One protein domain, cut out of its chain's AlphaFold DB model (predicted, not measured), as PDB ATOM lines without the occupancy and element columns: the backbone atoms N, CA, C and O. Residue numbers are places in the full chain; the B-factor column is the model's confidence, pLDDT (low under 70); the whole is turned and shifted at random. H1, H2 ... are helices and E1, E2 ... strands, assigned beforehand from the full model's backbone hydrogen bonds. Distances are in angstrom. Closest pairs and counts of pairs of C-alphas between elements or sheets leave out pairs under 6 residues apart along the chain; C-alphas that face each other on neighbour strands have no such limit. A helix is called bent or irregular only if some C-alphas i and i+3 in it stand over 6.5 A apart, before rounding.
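AT A GLANCE: This is residues 13 to 124 of the 336 residues of an uncharacterized protein of Gimesia panareensis (UniProt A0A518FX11). A small sheet of four short parallel strands makes the core, with helix H1 along the E2 and E1 part of one face and the longest helix, H5, passing close by E3 and E4. H2 and H4 touch each other on the side away from H1, and one long stretch with no named element, residues 35 to 51, links E2 to E3, its C-alphas 10 to 20 A from the mean of all C-alphas. The printed part has 112 residues with five named helices and four named strands, in the order E1 H1 E2 E3 H2 E4 H3 H4 H5; the sheet runs E2 E1 E3 E4. The class is mixed, helices and strands, with 54 residues, under half, in named elements. The whole is compact, with a radius of gyration of the C-alphas of 13.1 A, and spans 35 by 30 by 24 A.

IN THESE COORDINATES: E1, residues 13 to 15, begins with C-alpha 13 at (33.598, -20.857, -30.265). H1 is residues 19 to 27, 12.0 A long, and E2 is residues 32 to 34. E3 is residues 52 to 55, 9.7 A long. H2 is residues 63 to 72, 14.3 A long, beginning with C-alpha 63 at (23.331, -22.249, -47.006). E4 is residues 76 to 78, H3 residues 79 to 82 and H4 residues 92 to 96. H4 is irregular, but only just: C-alphas 93 and 96 are 6.7 A apart. H5, residues 108 to 120, is 18.7 A long and ends with C-alpha 120 at (48.939, -19.689, -37.013).

HOW THE PARTS SIT: In the sheet, E1 and E3 are parallel at 16 degrees, with N 13 and O 52 2.8 A apart, within hydrogen-bond range. E2 and E1 are parallel at 33 degrees, with N 14 and O 33 at 2.8 A. E3 and E4 are parallel at 27 degrees, with N 77 and O 53 at 2.9 A. E1, H1, E2 and E3, H2, E4 are strand-helix-strand units, two parallel neighbour strands with a helix between, each with a right-handed crossover. H1 is on the sheet at a height of 9.5 A and runs along the strands, at 8 degrees to E1 on the local plane. H5 only grazes the sheet, with residues 114 to 118; the closest C-alphas of E3 and H5, those of Leu 52 and Leu 118, are 7.4 A apart. H3 and H5 are close but not clearly touching, with the C-alphas of Phe 82 and Phe 110 closest at 6.6 A. H2, not on the sheet, touches H4, where the closest C-alphas, of Leu 66 and Arg 92, are 7.1 A apart. H4 only grazes the sheet, with residues 92 to 95. In H1, H2 and H5 every O i to N i+4 pair is within hydrogen-bond range; H4 has 0 of 1, with 1 of 2 O i to N i+3 pairs, and H3 is too short for such a pair.

THE WHOLE: The C-alphas of Gly 44 and Gln 85, the two farthest apart, are 36.7 A apart. The printed part has no cut. The links E2 to E3, 17 residues, and H4 to H5, 11 residues, are long. The mean pLDDT of the printed part is 85.6, and residues 37 to 38 and 46 to 49 are under 70.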
ATOM      1  N   LEU A  13      34.978 -20.535 -29.932       89.69
ATOM      2  CA  LEU A  13      33.598 -20.857 -30.265       89.69
ATOM      3  C   LEU A  13      33.534 -22.305 -30.754       89.69
ATOM      4  O   LEU A  13      34.368 -22.727 -31.551       89.69
ATOM      5  N   LEU A  14      32.554 -23.073 -30.291       91.81
ATOM      6  CA  LEU A  14      32.386 -24.482 -30.644       91.81
ATOM      7  C   LEU A  14      31.065 -24.663 -31.392       91.81
ATOM      8  O   LEU A  14      30.025 -24.252 -30.890       91.81
ATOM      9  N   SER A  15      31.081 -25.314 -32.554       92.50
ATOM     10  CA  SER A  15      29.862 -25.697 -33.275       92.50
ATOM     11  C   SER A  15      29.913 -27.167 -33.680       92.50
ATOM     12  O   SER A  15      30.796 -27.594 -34.424       92.50
ATOM     13  N   GLY A  16      28.978 -27.957 -33.145       90.62
ATOM     14  CA  GLY A  16      28.874 -29.398 -33.404       90.62
ATOM     15  C   GLY A  16      30.110 -30.219 -33.017       90.62
ATOM     16  O   GLY A  16      30.310 -31.295 -33.569       90.62
ATOM     17  N   VAL A  17      30.939 -29.705 -32.102       91.56
ATOM     18  CA  VAL A  17      32.134 -30.383 -31.580       91.56
ATOM     19  C   VAL A  17      31.723 -31.547 -30.679       91.56
ATOM     20  O   VAL A  17      30.841 -31.408 -29.831       91.56
ATOM     21  N   ALA A  18      32.385 -32.692 -30.829       88.19
ATOM     22  CA  ALA A  18      32.114 -33.885 -30.041       88.19
ATOM     23  C   ALA A  18      32.267 -33.628 -28.532       88.19
ATOM     24  O   ALA A  18      33.219 -32.987 -28.075       88.19
ATOM     25  N   ALA A  19      31.357 -34.201 -27.736       86.69
ATOM     26  CA  ALA A  19      31.309 -33.988 -26.289       86.69
ATOM     27  C   ALA A  19      32.645 -34.255 -25.555       86.69
ATOM     28  O   ALA A  19      32.986 -33.456 -24.681       86.69
ATOM     29  N   PRO A  20      33.440 -35.299 -25.882       83.81
ATOM     30  CA  PRO A  20      34.746 -35.500 -25.248       83.81
ATOM     31  C   PRO A  20      35.712 -34.327 -25.462       83.81
ATOM     32  O   PRO A  20      36.410 -33.935 -24.529       83.81
ATOM     33  N   VAL A  21      35.719 -33.726 -26.657       87.88
ATOM     34  CA  VAL A  21      36.556 -32.562 -26.979       87.88
ATOM     35  C   VAL A  21      36.044 -31.316 -26.275       87.88
ATOM     36  O   VAL A  21      36.816 -30.662 -25.578       87.88
ATOM     37  N   ALA A  22      34.748 -31.018 -26.378       88.38
ATOM     38  CA  ALA A  22      34.163 -29.849 -25.723       88.38
ATOM     39  C   ALA A  22      34.380 -29.875 -24.202       88.38
ATOM     40  O   ALA A  22      34.724 -28.855 -23.602       88.38
ATOM     41  N   LYS A  23      34.226 -31.041 -23.561       85.19
ATOM     42  CA  LYS A  23      34.534 -31.184 -22.137       85.19
ATOM     43  C   LYS A  23      36.038 -31.085 -21.871       85.19
ATOM     44  O   LYS A  23      36.423 -30.313 -21.006       85.19
ATOM     45  N   GLY A  24      36.892 -31.778 -22.627       85.94
ATOM     46  CA  GLY A  24      38.346 -31.728 -22.434       85.94
ATOM     47  C   GLY A  24      38.939 -30.315 -22.533       85.94
ATOM     48  O   GLY A  24      39.787 -29.941 -21.724       85.94
ATOM     49  N   LEU A  25      38.446 -29.487 -23.463       88.88
ATOM     50  CA  LEU A  25      38.854 -28.082 -23.579       88.88
ATOM     51  C   LEU A  25      38.490 -27.268 -22.321       88.88
ATOM     52  O   LEU A  25      39.316 -26.489 -21.843       88.88
ATOM     53  N   ARG A  26      37.296 -27.486 -21.750       87.75
ATOM     54  CA  ARG A  26      36.875 -26.856 -20.483       87.75
ATOM     55  C   ARG A  26      37.711 -27.322 -19.303       87.75
ATOM     56  O   ARG A  26      38.174 -26.501 -18.522       87.75
ATOM     57  N   GLU A  27      37.946 -28.627 -19.198       84.94
ATOM     58  CA  GLU A  27      38.778 -29.226 -18.146       84.94
ATOM     59  C   GLU A  27      40.194 -28.648 -18.165       84.94
ATOM     60  O   GLU A  27      40.772 -28.335 -17.131       84.94
ATOM     61  N   MET A  28      40.734 -28.396 -19.354       88.31
ATOM     62  CA  MET A  28      42.026 -27.740 -19.541       88.31
ATOM     63  C   MET A  28      42.022 -26.253 -19.151       88.31
ATOM     64  O   MET A  28      43.089 -25.646 -19.036       88.31
ATOM     65  N   GLY A  29      40.853 -25.671 -18.872       90.12
ATOM     66  CA  GLY A  29      40.651 -24.283 -18.456       90.12
ATOM     67  C   GLY A  29      40.604 -23.287 -19.604       90.12
ATOM     68  O   GLY A  29      40.850 -22.104 -19.367       90.12
ATOM     69  N   LEU A  30      40.354 -23.735 -20.838       90.69
ATOM     70  CA  LEU A  30      40.108 -22.809 -21.939       90.69
ATOM     71  C   LEU A  30      38.722 -22.170 -21.788       90.69
ATOM     72  O   LEU A  30      37.748 -22.883 -21.527       90.69
ATOM     73  N   PRO A  31      38.596 -20.860 -22.041       88.69
ATOM     74  CA  PRO A  31      37.298 -20.237 -22.210       88.69
ATOM     75  C   PRO A  31      36.715 -20.684 -23.556       88.69
ATOM     76  O   PRO A  31      37.231 -20.357 -24.628       88.69
ATOM     77  N   VAL A  32      35.648 -21.476 -23.494       88.62
ATOM     78  CA  VAL A  32      34.929 -21.978 -24.670       88.62
ATOM     79  C   VAL A  32      33.467 -21.563 -24.617       88.62
ATOM     80  O   VAL A  32      32.877 -21.462 -23.542       88.62
ATOM     81  N   THR A  33      32.858 -21.333 -25.775       87.56
ATOM     82  CA  THR A  33      31.418 -21.058 -25.885       87.56
ATOM     83  C   THR A  33      30.818 -21.957 -26.948       87.56
ATOM     84  O   THR A  33      31.212 -21.899 -28.109       87.56
ATOM     85  N   GLU A  34      29.876 -22.807 -26.548       88.25
ATOM     86  CA  GLU A  34      29.121 -23.627 -27.492       88.25
ATOM     87  C   GLU A  34      28.062 -22.770 -28.181       88.25
ATOM     88  O   GLU A  34      27.193 -22.182 -27.537       88.25
ATOM     89  N   LEU A  35      28.153 -22.701 -29.505       86.94
ATOM     90  CA  LEU A  35      27.133 -22.116 -30.351       86.94
ATOM     91  C   LEU A  35      26.012 -23.139 -30.536       86.94
ATOM     92  O   LEU A  35      26.262 -24.310 -30.828       86.94
ATOM     93  N   HIS A  36      24.771 -22.683 -30.389       77.00
ATOM     94  CA  HIS A  36      23.601 -23.487 -30.734       77.00
ATOM     95  C   HIS A  36      23.482 -23.669 -32.259       77.00
ATOM     96  O   HIS A  36      24.200 -23.038 -33.038       77.00
ATOM     97  N   ASP A  37      22.601 -24.580 -32.676       66.25
ATOM     98  CA  ASP A  37      22.658 -25.236 -33.986       66.25
ATOM     99  C   ASP A  37      22.590 -24.340 -35.230       66.25
ATOM    100  O   ASP A  37      23.066 -24.785 -36.277       66.25
ATOM    101  N   ASP A  38      22.061 -23.121 -35.122       67.50
ATOM    102  CA  ASP A  38      21.758 -22.206 -36.231       67.50
ATOM    103  C   ASP A  38      22.721 -21.013 -36.358       67.50
ATOM    104  O   ASP A  38      22.460 -20.080 -37.118       67.50
ATOM    105  N   LEU A  39      23.806 -20.995 -35.570       81.75
ATOM    106  CA  LEU A  39      24.779 -19.896 -35.516       81.75
ATOM    107  C   LEU A  39      24.148 -18.498 -35.335       81.75
ATOM    108  O   LEU A  39      24.838 -17.495 -35.522       81.75
ATOM    109  N   ALA A  40      22.876 -18.385 -34.927       76.75
ATOM    110  CA  ALA A  40      22.156 -17.112 -34.895       76.75
ATOM    111  C   ALA A  40      22.810 -16.101 -33.943       76.75
ATOM    112  O   ALA A  40      22.720 -14.892 -34.144       76.75
ATOM    113  N   GLN A  41      23.542 -16.603 -32.946       77.94
ATOM    114  CA  GLN A  41      24.351 -15.816 -32.014       77.94
ATOM    115  C   GLN A  41      25.490 -15.037 -32.692       77.94
ATOM    116  O   GLN A  41      25.986 -14.073 -32.120       77.94
ATOM    117  N   LEU A  42      25.899 -15.432 -33.902       79.56
ATOM    118  CA  LEU A  42      26.883 -14.710 -34.709       79.56
ATOM    119  C   LEU A  42      26.245 -13.590 -35.546       79.56
ATOM    120  O   LEU A  42      26.957 -12.812 -36.180       79.56
ATOM    121  N   SER A  43      24.913 -13.477 -35.572       75.56
ATOM    122  CA  SER A  43      24.236 -12.408 -36.305       75.56
ATOM    123  C   SER A  43      24.571 -11.043 -35.699       75.56
ATOM    124  O   SER A  43      24.358 -10.804 -34.513       75.56
ATOM    125  N   GLY A  44      25.130 -10.143 -36.512       70.06
ATOM    126  CA  GLY A  44      25.602  -8.833 -36.048       70.06
ATOM    127  C   GLY A  44      26.916  -8.880 -35.263       70.06
ATOM    128  O   GLY A  44      27.356  -7.850 -34.752       70.06
ATOM    129  N   TYR A  45      27.564 -10.045 -35.184       73.44
ATOM    130  CA  TYR A  45      28.863 -10.177 -34.551       73.44
ATOM    131  C   TYR A  45      29.962  -9.561 -35.419       73.44
ATOM    132  O   TYR A  45      30.115  -9.902 -36.594       73.44
ATOM    133  N   GLN A  46      30.744  -8.661 -34.828       69.38
ATOM    134  CA  GLN A  46      31.944  -8.120 -35.455       69.38
ATOM    135  C   GLN A  46      33.107  -9.063 -35.154       69.38
ATOM    136  O   GLN A  46      33.427  -9.296 -33.989       69.38
ATOM    137  N   SER A  47      33.728  -9.631 -36.188       67.06
ATOM    138  CA  SER A  47      34.918 -10.449 -35.972       67.06
ATOM    139  C   SER A  47      36.065  -9.614 -35.437       67.06
ATOM    140  O   SER A  47      36.407  -8.563 -35.975       67.06
ATOM    141  N   SER A  48      36.718 -10.156 -34.420       68.00
ATOM    142  CA  SER A  48      38.104  -9.858 -34.123       68.00
ATOM    143  C   SER A  48      38.987 -10.907 -34.808       68.00
ATOM    144  O   SER A  48      38.552 -12.028 -35.093       68.00
ATOM    145  N   SER A  49      40.258 -10.576 -35.034       65.06
ATOM    146  CA  SER A  49      41.277 -11.543 -35.469       65.06
ATOM    147  C   SER A  49      41.577 -12.628 -34.424       65.06
ATOM    148  O   SER A  49      42.388 -13.511 -34.681       65.06
ATOM    149  N   TRP A  50      40.976 -12.540 -33.234       70.44
ATOM    150  CA  TRP A  50      41.268 -13.382 -32.074       70.44
ATOM    151  C   TRP A  50      40.192 -14.438 -31.815       70.44
ATOM    152  O   TRP A  50      40.459 -15.425 -31.128       70.44
ATOM    153  N   ASN A  51      39.019 -14.273 -32.429       74.94
ATOM    154  CA  ASN A  51      37.944 -15.252 -32.384       74.94
ATOM    155  C   ASN A  51      38.301 -16.462 -33.245       74.94
ATOM    156  O   ASN A  51      38.722 -16.315 -34.391       74.94
ATOM    157  N   LEU A  52      38.062 -17.660 -32.722       85.69
ATOM    158  CA  LEU A  52      38.257 -18.906 -33.453       85.69
ATOM    159  C   LEU A  52      36.991 -19.743 -33.358       85.69
ATOM    160  O   LEU A  52      36.495 -19.977 -32.257       85.69
ATOM    161  N   LEU A  53      36.496 -20.221 -34.495       89.56
ATOM    162  CA  LEU A  53      35.408 -21.190 -34.546       89.56
ATOM    163  C   LEU A  53      35.965 -22.591 -34.802       89.56
ATOM    164  O   LEU A  53      36.523 -22.855 -35.868       89.56
ATOM    165  N   LEU A  54      35.774 -23.495 -33.842       92.31
ATOM    166  CA  LEU A  54      35.990 -24.926 -34.024       92.31
ATOM    167  C   LEU A  54      34.706 -25.574 -34.518       92.31
ATOM    168  O   LEU A  54      33.652 -25.458 -33.886       92.31
ATOM    169  N   VAL A  55      34.817 -26.291 -35.628       92.81
ATOM    170  CA  VAL A  55      33.703 -27.019 -36.233       92.81
ATOM    171  C   VAL A  55      33.957 -28.507 -36.089       92.81
ATOM    172  O   VAL A  55      34.987 -28.998 -36.541       92.81
ATOM    173  N   GLY A  56      33.039 -29.231 -35.450       92.62
ATOM    174  CA  GLY A  56      33.166 -30.681 -35.305       92.62
ATOM    175  C   GLY A  56      33.117 -31.407 -36.650       92.62
ATOM    176  O   GLY A  56      32.458 -30.956 -37.596       92.62
ATOM    177  N   SER A  57      33.777 -32.567 -36.740       91.06
ATOM    178  CA  SER A  57      33.949 -33.280 -38.017       91.06
ATOM    179  C   SER A  57      32.619 -33.708 -38.657       91.06
ATOM    180  O   SER A  57      32.510 -33.844 -39.876       91.06
ATOM    181  N   GLN A  58      31.586 -33.890 -37.832       90.88
ATOM    182  CA  GLN A  58      30.253 -34.333 -38.239       90.88
ATOM    183  C   GLN A  58      29.239 -33.189 -38.386       90.88
ATOM    184  O   GLN A  58      28.101 -33.444 -38.791       90.88
ATOM    185  N   LYS A  59      29.616 -31.940 -38.068       91.75
ATOM    186  CA  LYS A  59      28.730 -30.782 -38.242       91.75
ATOM    187  C   LYS A  59      28.572 -30.477 -39.728       91.75
ATOM    188  O   LYS A  59      29.556 -30.444 -40.470       91.75
ATOM    189  N   THR A  60      27.325 -30.241 -40.118       91.62
ATOM    190  CA  THR A  60      26.936 -29.737 -41.434       91.62
ATOM    191  C   THR A  60      26.216 -28.409 -41.277       91.62
ATOM    192  O   THR A  60      25.361 -28.275 -40.397       91.62
ATOM    193  N   PHE A  61      26.546 -27.453 -42.135       91.25
ATOM    194  CA  PHE A  61      25.928 -26.133 -42.184       91.25
ATOM    195  C   PHE A  61      24.992 -26.019 -43.384       91.25
ATOM    196  O   PHE A  61      25.277 -26.550 -44.457       91.25
ATOM    197  N   ASN A  62      23.865 -25.334 -43.197       91.31
ATOM    198  CA  ASN A  62      22.980 -24.994 -44.310       91.31
ATOM    199  C   ASN A  62      23.514 -23.756 -45.068       91.31
ATOM    200  O   ASN A  62      24.464 -23.104 -44.635       91.31
ATOM    201  N   GLU A  63      22.894 -23.398 -46.194       89.69
ATOM    202  CA  GLU A  63      23.331 -22.249 -47.006       89.69
ATOM    203  C   GLU A  63      23.353 -20.925 -46.227       89.69
ATOM    204  O   GLU A  63      24.265 -20.117 -46.398       89.69
ATOM    205  N   ARG A  64      22.379 -20.708 -45.336       89.19
ATOM    206  CA  ARG A  64      22.292 -19.496 -44.514       89.19
ATOM    207  C   ARG A  64      23.445 -19.412 -43.514       89.19
ATOM    208  O   ARG A  64      24.018 -18.339 -43.340       89.19
ATOM    209  N   ASP A  65      23.808 -20.530 -42.895       89.50
ATOM    210  CA  ASP A  65      24.942 -20.621 -41.974       89.50
ATOM    211  C   ASP A  65      26.260 -20.318 -42.702       89.50
ATOM    212  O   ASP A  65      27.080 -19.537 -42.217       89.50
ATOM    213  N   LEU A  66      26.453 -20.881 -43.902       88.62
ATOM    214  CA  LEU A  66      27.641 -20.638 -44.726       88.62
ATOM    215  C   LEU A  66      27.746 -19.174 -45.164       88.62
ATOM    216  O   LEU A  66      28.830 -18.579 -45.109       88.62
ATOM    217  N   GLN A  67      26.621 -18.563 -45.540       87.62
ATOM    218  CA  GLN A  67      26.557 -17.130 -45.814       87.62
ATOM    219  C   GLN A  67      26.953 -16.328 -44.572       87.62
ATOM    220  O   GLN A  67      27.812 -15.451 -44.669       87.62
ATOM    221  N   LEU A  68      26.398 -16.641 -43.399       86.88
ATOM    222  CA  LEU A  68      26.731 -15.954 -42.151       86.88
ATOM    223  C   LEU A  68      28.226 -16.070 -41.816       86.88
ATOM    224  O   LEU A  68      28.879 -15.055 -41.576       86.88
ATOM    225  N   LEU A  69      28.801 -17.273 -41.885       86.06
ATOM    226  CA  LEU A  69      30.230 -17.509 -41.649       86.06
ATOM    227  C   LEU A  69      31.121 -16.714 -42.611       86.06
ATOM    228  O   LEU A  69      32.183 -16.210 -42.219       86.06
ATOM    229  N   SER A  70      30.695 -16.583 -43.867       83.69
ATOM    230  CA  SER A  70      31.396 -15.810 -44.898       83.69
ATOM    231  C   SER A  70      31.387 -14.311 -44.595       83.69
ATOM    232  O   SER A  70      32.422 -13.656 -44.721       83.69
ATOM    233  N   HIS A  71      30.264 -13.780 -44.104       83.81
ATOM    234  CA  HIS A  71      30.148 -12.378 -43.699       83.81
ATOM    235  C   HIS A  71      30.914 -12.074 -42.408       83.81
ATOM    236  O   HIS A  71      31.603 -11.058 -42.329       83.81
ATOM    237  N   CYS A  72      30.845 -12.961 -41.412       78.69
ATOM    238  CA  CYS A  72      31.489 -12.740 -40.122       78.69
ATOM    239  C   CYS A  72      33.017 -12.825 -40.193       78.69
ATOM    240  O   CYS A  72      33.662 -12.317 -39.292       78.69
ATOM    241  N   ARG A  73      33.627 -13.438 -41.222       79.19
ATOM    242  CA  ARG A  73      35.098 -13.566 -41.383       79.19
ATOM    243  C   ARG A  73      35.850 -14.143 -40.168       79.19
ATOM    244  O   ARG A  73      37.049 -13.929 -40.029       79.19
ATOM    245  N   ILE A  74      35.177 -14.910 -39.310       81.62
ATOM    246  CA  ILE A  74      35.813 -15.575 -38.165       81.62
ATOM    247  C   ILE A  74      36.754 -16.672 -38.693       81.62
ATOM    248  O   ILE A  74      36.307 -17.484 -39.513       81.62
ATOM    249  N   PRO A  75      38.029 -16.724 -38.269       85.19
ATOM    250  CA  PRO A  75      38.907 -17.863 -38.514       85.19
ATOM    251  C   PRO A  75      38.259 -19.188 -38.095       85.19
ATOM    252  O   PRO A  75      37.710 -19.309 -37.000       85.19
ATOM    253  N   LEU A  76      38.316 -20.186 -38.975       88.88
ATOM    254  CA  LEU A  76      37.661 -21.478 -38.783       88.88
ATOM    255  C   LEU A  76      38.706 -22.590 -38.757       88.88
ATOM    256  O   LEU A  76      39.602 -22.620 -39.600       88.88
ATOM    257  N   VAL A  77      38.556 -23.514 -37.812       90.88
ATOM    258  CA  VAL A  77      39.324 -24.758 -37.744       90.88
ATOM    259  C   VAL A  77      38.342 -25.921 -37.769       90.88
ATOM    260  O   VAL A  77      37.566 -26.121 -36.833       90.88
ATOM    261  N   ASP A  78      38.362 -26.672 -38.867       92.56
ATOM    262  CA  ASP A  78      37.571 -27.889 -39.003       92.56
ATOM    263  C   ASP A  78      38.288 -29.042 -38.306       92.56
ATOM    264  O   ASP A  78      39.390 -29.436 -38.691       92.56
ATOM    265  N   LEU A  79      37.643 -29.611 -37.289       93.12
ATOM    266  CA  LEU A  79      38.218 -30.687 -36.497       93.12
ATOM    267  C   LEU A  79      38.327 -32.010 -37.268       93.12
ATOM    268  O   LEU A  79      38.990 -32.925 -36.778       93.12
ATOM    269  N   ALA A  80      37.760 -32.106 -38.479       91.62
ATOM    270  CA  ALA A  80      38.014 -33.220 -39.389       91.62
ATOM    271  C   ALA A  80      39.519 -33.457 -39.614       91.62
ATOM    272  O   ALA A  80      39.950 -34.606 -39.598       91.62
ATOM    273  N   GLU A  81      40.345 -32.403 -39.695       91.38
ATOM    274  CA  GLU A  81      41.801 -32.540 -39.890       91.38
ATOM    275  C   GLU A  81      42.505 -33.253 -38.718       91.38
ATOM    276  O   GLU A  81      43.650 -33.706 -38.831       91.38
ATOM    277  N   PHE A  82      41.834 -33.374 -37.568       90.25
ATOM    278  CA  PHE A  82      42.361 -34.031 -36.375       90.25
ATOM    279  C   PHE A  82      41.880 -35.473 -36.192       90.25
ATOM    280  O   PHE A  82      42.379 -36.147 -35.291       90.25
ATOM    281  N   THR A  83      40.957 -35.979 -37.019       87.06
ATOM    282  CA  THR A  83      40.382 -37.325 -36.824       87.06
ATOM    283  C   THR A  83      41.300 -38.449 -37.305       87.06
ATOM    284  O   THR A  83      41.236 -39.560 -36.781       87.06
ATOM    285  N   SER A  84      42.186 -38.187 -38.271       83.50
ATOM    286  CA  SER A  84      43.222 -39.130 -38.704       83.50
ATOM    287  C   SER A  84      44.400 -38.410 -39.369       83.50
ATOM    288  O   SER A  84      44.316 -37.226 -39.675       83.50
ATOM    289  N   GLN A  85      45.503 -39.120 -39.633       81.50
ATOM    290  CA  GLN A  85      46.646 -38.559 -40.374       81.50
ATOM    291  C   GLN A  85      46.340 -38.265 -41.849       81.50
ATOM    292  O   GLN A  85      47.038 -37.464 -42.458       81.50
ATOM    293  N   LYS A  86      45.339 -38.942 -42.425       84.19
ATOM    294  CA  LYS A  86      44.920 -38.763 -43.824       84.19
ATOM    295  C   LYS A  86      43.737 -37.807 -43.966       84.19
ATOM    296  O   LYS A  86      43.321 -37.543 -45.085       84.19
ATOM    297  N   ALA A  87      43.150 -37.378 -42.850       86.62
ATOM    298  CA  ALA A  87      42.013 -36.481 -42.873       86.62
ATOM    299  C   ALA A  87      42.503 -35.051 -43.102       86.62
ATOM    300  O   ALA A  87      43.467 -34.608 -42.476       86.62
ATOM    301  N   GLU A  88      41.815 -34.341 -43.983       88.69
ATOM    302  CA  GLU A  88      42.071 -32.938 -44.288       88.69
ATOM    303  C   GLU A  88      40.926 -32.077 -43.744       88.69
ATOM    304  O   GLU A  88      39.820 -32.568 -43.497       88.69
ATOM    305  N   ALA A  89      41.205 -30.796 -43.515       88.56
ATOM    306  CA  ALA A  89      40.168 -29.836 -43.163       88.56
ATOM    307  C   ALA A  89      39.264 -29.610 -44.378       88.56
ATOM    308  O   ALA A  89      39.767 -29.316 -45.463       88.56
ATOM    309  N   ARG A  90      37.945 -29.677 -44.186       92.06
ATOM    310  CA  ARG A  90      36.985 -29.237 -45.199       92.06
ATOM    311  C   ARG A  90      37.128 -27.732 -45.399       92.06
ATOM    312  O   ARG A  90      37.258 -26.959 -44.443       92.06
ATOM    313  N   THR A  91      37.068 -27.303 -46.651       89.38
ATOM    314  CA  THR A  91      36.876 -25.898 -47.007       89.38
ATOM    315  C   THR A  91      35.499 -25.423 -46.542       89.38
ATOM    316  O   THR A  91      34.614 -26.221 -46.240       89.38
ATOM    317  N   ARG A  92      35.288 -24.101 -46.481       87.88
ATOM    318  CA  ARG A  92      33.999 -23.535 -46.043       87.88
ATOM    319  C   ARG A  92      32.823 -24.052 -46.873       87.88
ATOM    320  O   ARG A  92      31.793 -24.379 -46.295       87.88
ATOM    321  N   ASP A  93      33.004 -24.175 -48.183       86.12
ATOM    322  CA  ASP A  93      31.953 -24.625 -49.101       86.12
ATOM    323  C   ASP A  93      31.647 -26.126 -48.948       86.12
ATOM    324  O   ASP A  93      30.529 -26.564 -49.208       86.12
ATOM    325  N   GLU A  94      32.607 -26.911 -48.448       90.56
ATOM    326  CA  GLU A  94      32.460 -28.344 -48.166       90.56
ATOM    327  C   GLU A  94      31.805 -28.630 -46.803       90.56
ATOM    328  O   GLU A  94      31.454 -29.774 -46.511       90.56
ATOM    329  N   LEU A  95      31.587 -27.619 -45.950       90.75
ATOM    330  CA  LEU A  95      30.958 -27.814 -44.636       90.75
ATOM    331  C   LEU A  95      29.449 -28.101 -44.706       90.75
ATOM    332  O   LEU A  95      28.830 -28.349 -43.673       90.75
ATOM    333  N   ASN A  96      28.837 -28.101 -45.891       90.88
ATOM    334  CA  ASN A  96      27.495 -28.663 -46.087       90.88
ATOM    335  C   ASN A  96      27.493 -30.206 -46.075       90.88
ATOM    336  O   ASN A  96      26.435 -30.823 -45.944       90.88
ATOM    337  N   GLN A  97      28.669 -30.834 -46.162       89.62
ATOM    338  CA  GLN A  97      28.864 -32.279 -46.144       89.62
ATOM    339  C   GLN A  97      29.555 -32.726 -44.854       89.62
ATOM    340  O   GLN A  97      30.350 -32.004 -44.247       89.62
ATOM    341  N   LYS A  98      29.255 -33.953 -44.419       87.00
ATOM    342  CA  LYS A  98      29.929 -34.576 -43.273       87.00
ATOM    343  C   LYS A  98      31.329 -35.031 -43.662       87.00
ATOM    344  O   LYS A  98      31.536 -35.491 -44.783       87.00
ATOM    345  N   SER A  99      32.264 -34.985 -42.714       88.19
ATOM    346  CA  SER A  99      33.553 -35.648 -42.898       88.19
ATOM    347  C   SER A  99      33.370 -37.156 -43.058       88.19
ATOM    348  O   SER A  99      32.610 -37.796 -42.325       88.19
ATOM    349  N   THR A 100      34.122 -37.731 -43.992       84.75
ATOM    350  CA  THR A 100      34.213 -39.179 -44.210       84.75
ATOM    351  C   THR A 100      35.106 -39.875 -43.174       84.75
ATOM    352  O   THR A 100      35.107 -41.104 -43.094       84.75
ATOM    353  N   PHE A 101      35.838 -39.116 -42.350       77.50
ATOM    354  CA  PHE A 101      36.780 -39.635 -41.360       77.50
ATOM    355  C   PHE A 101      36.306 -39.376 -39.930       77.50
ATOM    356  O   PHE A 101      36.487 -38.275 -39.416       77.50
ATOM    357  N   GLY A 102      35.808 -40.424 -39.265       81.88
ATOM    358  CA  GLY A 102      35.697 -40.537 -37.803       81.88
ATOM    359  C   GLY A 102      35.085 -39.350 -37.039       81.88
ATOM    360  O   GLY A 102      34.461 -38.442 -37.588       81.88
ATOM    361  N   ILE A 103      35.260 -39.379 -35.720       83.75
ATOM    362  CA  ILE A 103      34.881 -38.298 -34.802       83.75
ATOM    363  C   ILE A 103      36.136 -37.888 -34.040       83.75
ATOM    364  O   ILE A 103      36.912 -38.753 -33.625       83.75
ATOM    365  N   GLU A 104      36.342 -36.585 -33.865       87.06
ATOM    366  CA  GLU A 104      37.477 -36.056 -33.122       87.06
ATOM    367  C   GLU A 104      37.530 -36.591 -31.682       87.06
ATOM    368  O   GLU A 104      36.511 -36.806 -31.023       87.06
ATOM    369  N   GLN A 105      38.748 -36.814 -31.191       85.12
ATOM    370  CA  GLN A 105      39.009 -37.291 -29.836       85.12
ATOM    371  C   GLN A 105      39.886 -36.286 -29.101       85.12
ATOM    372  O   GLN A 105      40.787 -35.682 -29.685       85.12
ATOM    373  N   PHE A 106      39.648 -36.140 -27.801       84.44
ATOM    374  CA  PHE A 106      40.483 -35.302 -26.954       84.44
ATOM    375  C   PHE A 106      41.699 -36.093 -26.469       84.44
ATOM    376  O   PHE A 106      41.551 -37.093 -25.773       84.44
ATOM    377  N   ASN A 107      42.901 -35.652 -26.835       83.69
ATOM    378  CA  ASN A 107      44.168 -36.225 -26.375       83.69
ATOM    379  C   ASN A 107      45.298 -35.176 -26.432       83.69
ATOM    380  O   ASN A 107      45.114 -34.074 -26.956       83.69
ATOM    381  N   ALA A 108      46.478 -35.514 -25.904       84.44
ATOM    382  CA  ALA A 108      47.635 -34.613 -25.881       84.44
ATOM    383  C   ALA A 108      48.022 -34.096 -27.280       84.44
ATOM    384  O   ALA A 108      48.212 -32.894 -27.476       84.44
ATOM    385  N   ALA A 109      48.069 -34.986 -28.277       86.75
ATOM    386  CA  ALA A 109      48.436 -34.622 -29.642       86.75
ATOM    387  C   ALA A 109      47.421 -33.658 -30.277       86.75
ATOM    388  O   ALA A 109      47.819 -32.698 -30.938       86.75
ATOM    389  N   PHE A 110      46.124 -33.870 -30.036       88.81
ATOM    390  CA  PHE A 110      45.060 -32.953 -30.444       88.81
ATOM    391  C   PHE A 110      45.299 -31.548 -29.884       88.81
ATOM    392  O   PHE A 110      45.261 -30.578 -30.636       88.81
ATOM    393  N   VAL A 111      45.612 -31.429 -28.592       91.19
ATOM    394  CA  VAL A 111      45.836 -30.129 -27.942       91.19
ATOM    395  C   VAL A 111      47.046 -29.394 -28.528       91.19
ATOM    396  O   VAL A 111      46.959 -28.189 -28.762       91.19
ATOM    397  N   ILE A 112      48.156 -30.092 -28.796       90.56
ATOM    398  CA  ILE A 112      49.337 -29.488 -29.441       90.56
ATOM    399  C   ILE A 112      48.959 -28.943 -30.820       90.56
ATOM    400  O   ILE A 112      49.175 -27.764 -31.096       90.56
ATOM    401  N   ARG A 113      48.333 -29.781 -31.656       91.19
ATOM    402  CA  ARG A 113      47.935 -29.400 -33.017       91.19
ATOM    403  C   ARG A 113      46.945 -28.234 -33.015       91.19
ATOM    404  O   ARG A 113      47.093 -27.312 -33.812       91.19
ATOM    405  N   LEU A 114      45.975 -28.248 -32.101       91.56
ATOM    406  CA  LEU A 114      44.988 -27.181 -31.962       91.56
ATOM    407  C   LEU A 114      45.638 -25.859 -31.540       91.56
ATOM    408  O   LEU A 114      45.330 -24.821 -32.124       91.56
ATOM    409  N   LYS A 115      46.551 -25.879 -30.559       92.25
ATOM    410  CA  LYS A 115      47.294 -24.678 -30.154       92.25
ATOM    411  C   LYS A 115      48.077 -24.097 -31.326       92.25
ATOM    412  O   LYS A 115      48.038 -22.886 -31.530       92.25
ATOM    413  N   ASP A 116      48.794 -24.937 -32.065       90.38
ATOM    414  CA  ASP A 116      49.623 -24.476 -33.176       90.38
ATOM    415  C   ASP A 116      48.756 -23.873 -34.288       90.38
ATOM    416  O   ASP A 116      49.060 -22.784 -34.775       90.38
ATOM    417  N   LYS A 117      47.621 -24.506 -34.611       88.81
ATOM    418  CA  LYS A 117      46.641 -23.973 -35.566       88.81
ATOM    419  C   LYS A 117      46.082 -22.621 -35.116       88.81
ATOM    420  O   LYS A 117      46.041 -21.684 -35.907       88.81
ATOM    421  N   LEU A 118      45.715 -22.493 -33.840       87.81
ATOM    422  CA  LEU A 118      45.225 -21.239 -33.262       87.81
ATOM    423  C   LEU A 118      46.282 -20.126 -33.343       87.81
ATOM    424  O   LEU A 118      45.962 -18.984 -33.660       87.81
ATOM    425  N   GLN A 119      47.551 -20.439 -33.076       87.81
ATOM    426  CA  GLN A 119      48.637 -19.457 -33.163       87.81
ATOM    427  C   GLN A 119      48.946 -19.061 -34.617       87.81
ATOM    428  O   GLN A 119      49.265 -17.901 -34.875       87.81
ATOM    429  N   GLN A 120      48.794 -19.977 -35.579       87.00
ATOM    430  CA  GLN A 120      48.939 -19.689 -37.013       87.00
ATOM    431  C   GLN A 120      47.862 -18.738 -37.544       87.00
ATOM    432  O   GLN A 120      48.150 -17.934 -38.426       87.00
ATOM    433  N   THR A 121      46.647 -18.771 -36.989       80.62
ATOM    434  CA  THR A 121      45.595 -17.795 -37.327       80.62
ATOM    435  C   THR A 121      45.795 -16.442 -36.636       80.62
ATOM    436  O   THR A 121      44.917 -15.588 -36.706       80.62
ATOM    437  N   GLY A 122      46.926 -16.241 -35.952       78.25
ATOM    438  CA  GLY A 122      47.234 -15.031 -35.195       78.25
ATOM    439  C   GLY A 122      46.648 -15.006 -33.786       78.25
ATOM    440  O   GLY A 122      46.786 -13.989 -33.122       78.25
ATOM    441  N   GLY A 123      46.022 -16.091 -33.316       80.75
ATOM    442  CA  GLY A 123      45.414 -16.188 -31.989       80.75
ATOM    443  C   GLY A 123      46.427 -16.366 -30.848       80.75
ATOM    444  O   GLY A 123      47.588 -16.721 -31.059       80.75
ATOM    445  N   THR A 124      45.974 -16.184 -29.601       83.69
ATOM    446  CA  THR A 124      46.766 -16.494 -28.394       83.69
ATOM    447  C   THR A 124      46.151 -17.661 -27.628       83.69
ATOM    448  O   THR A 124      44.935 -17.756 -27.490       83.69
TER     449      THR A 124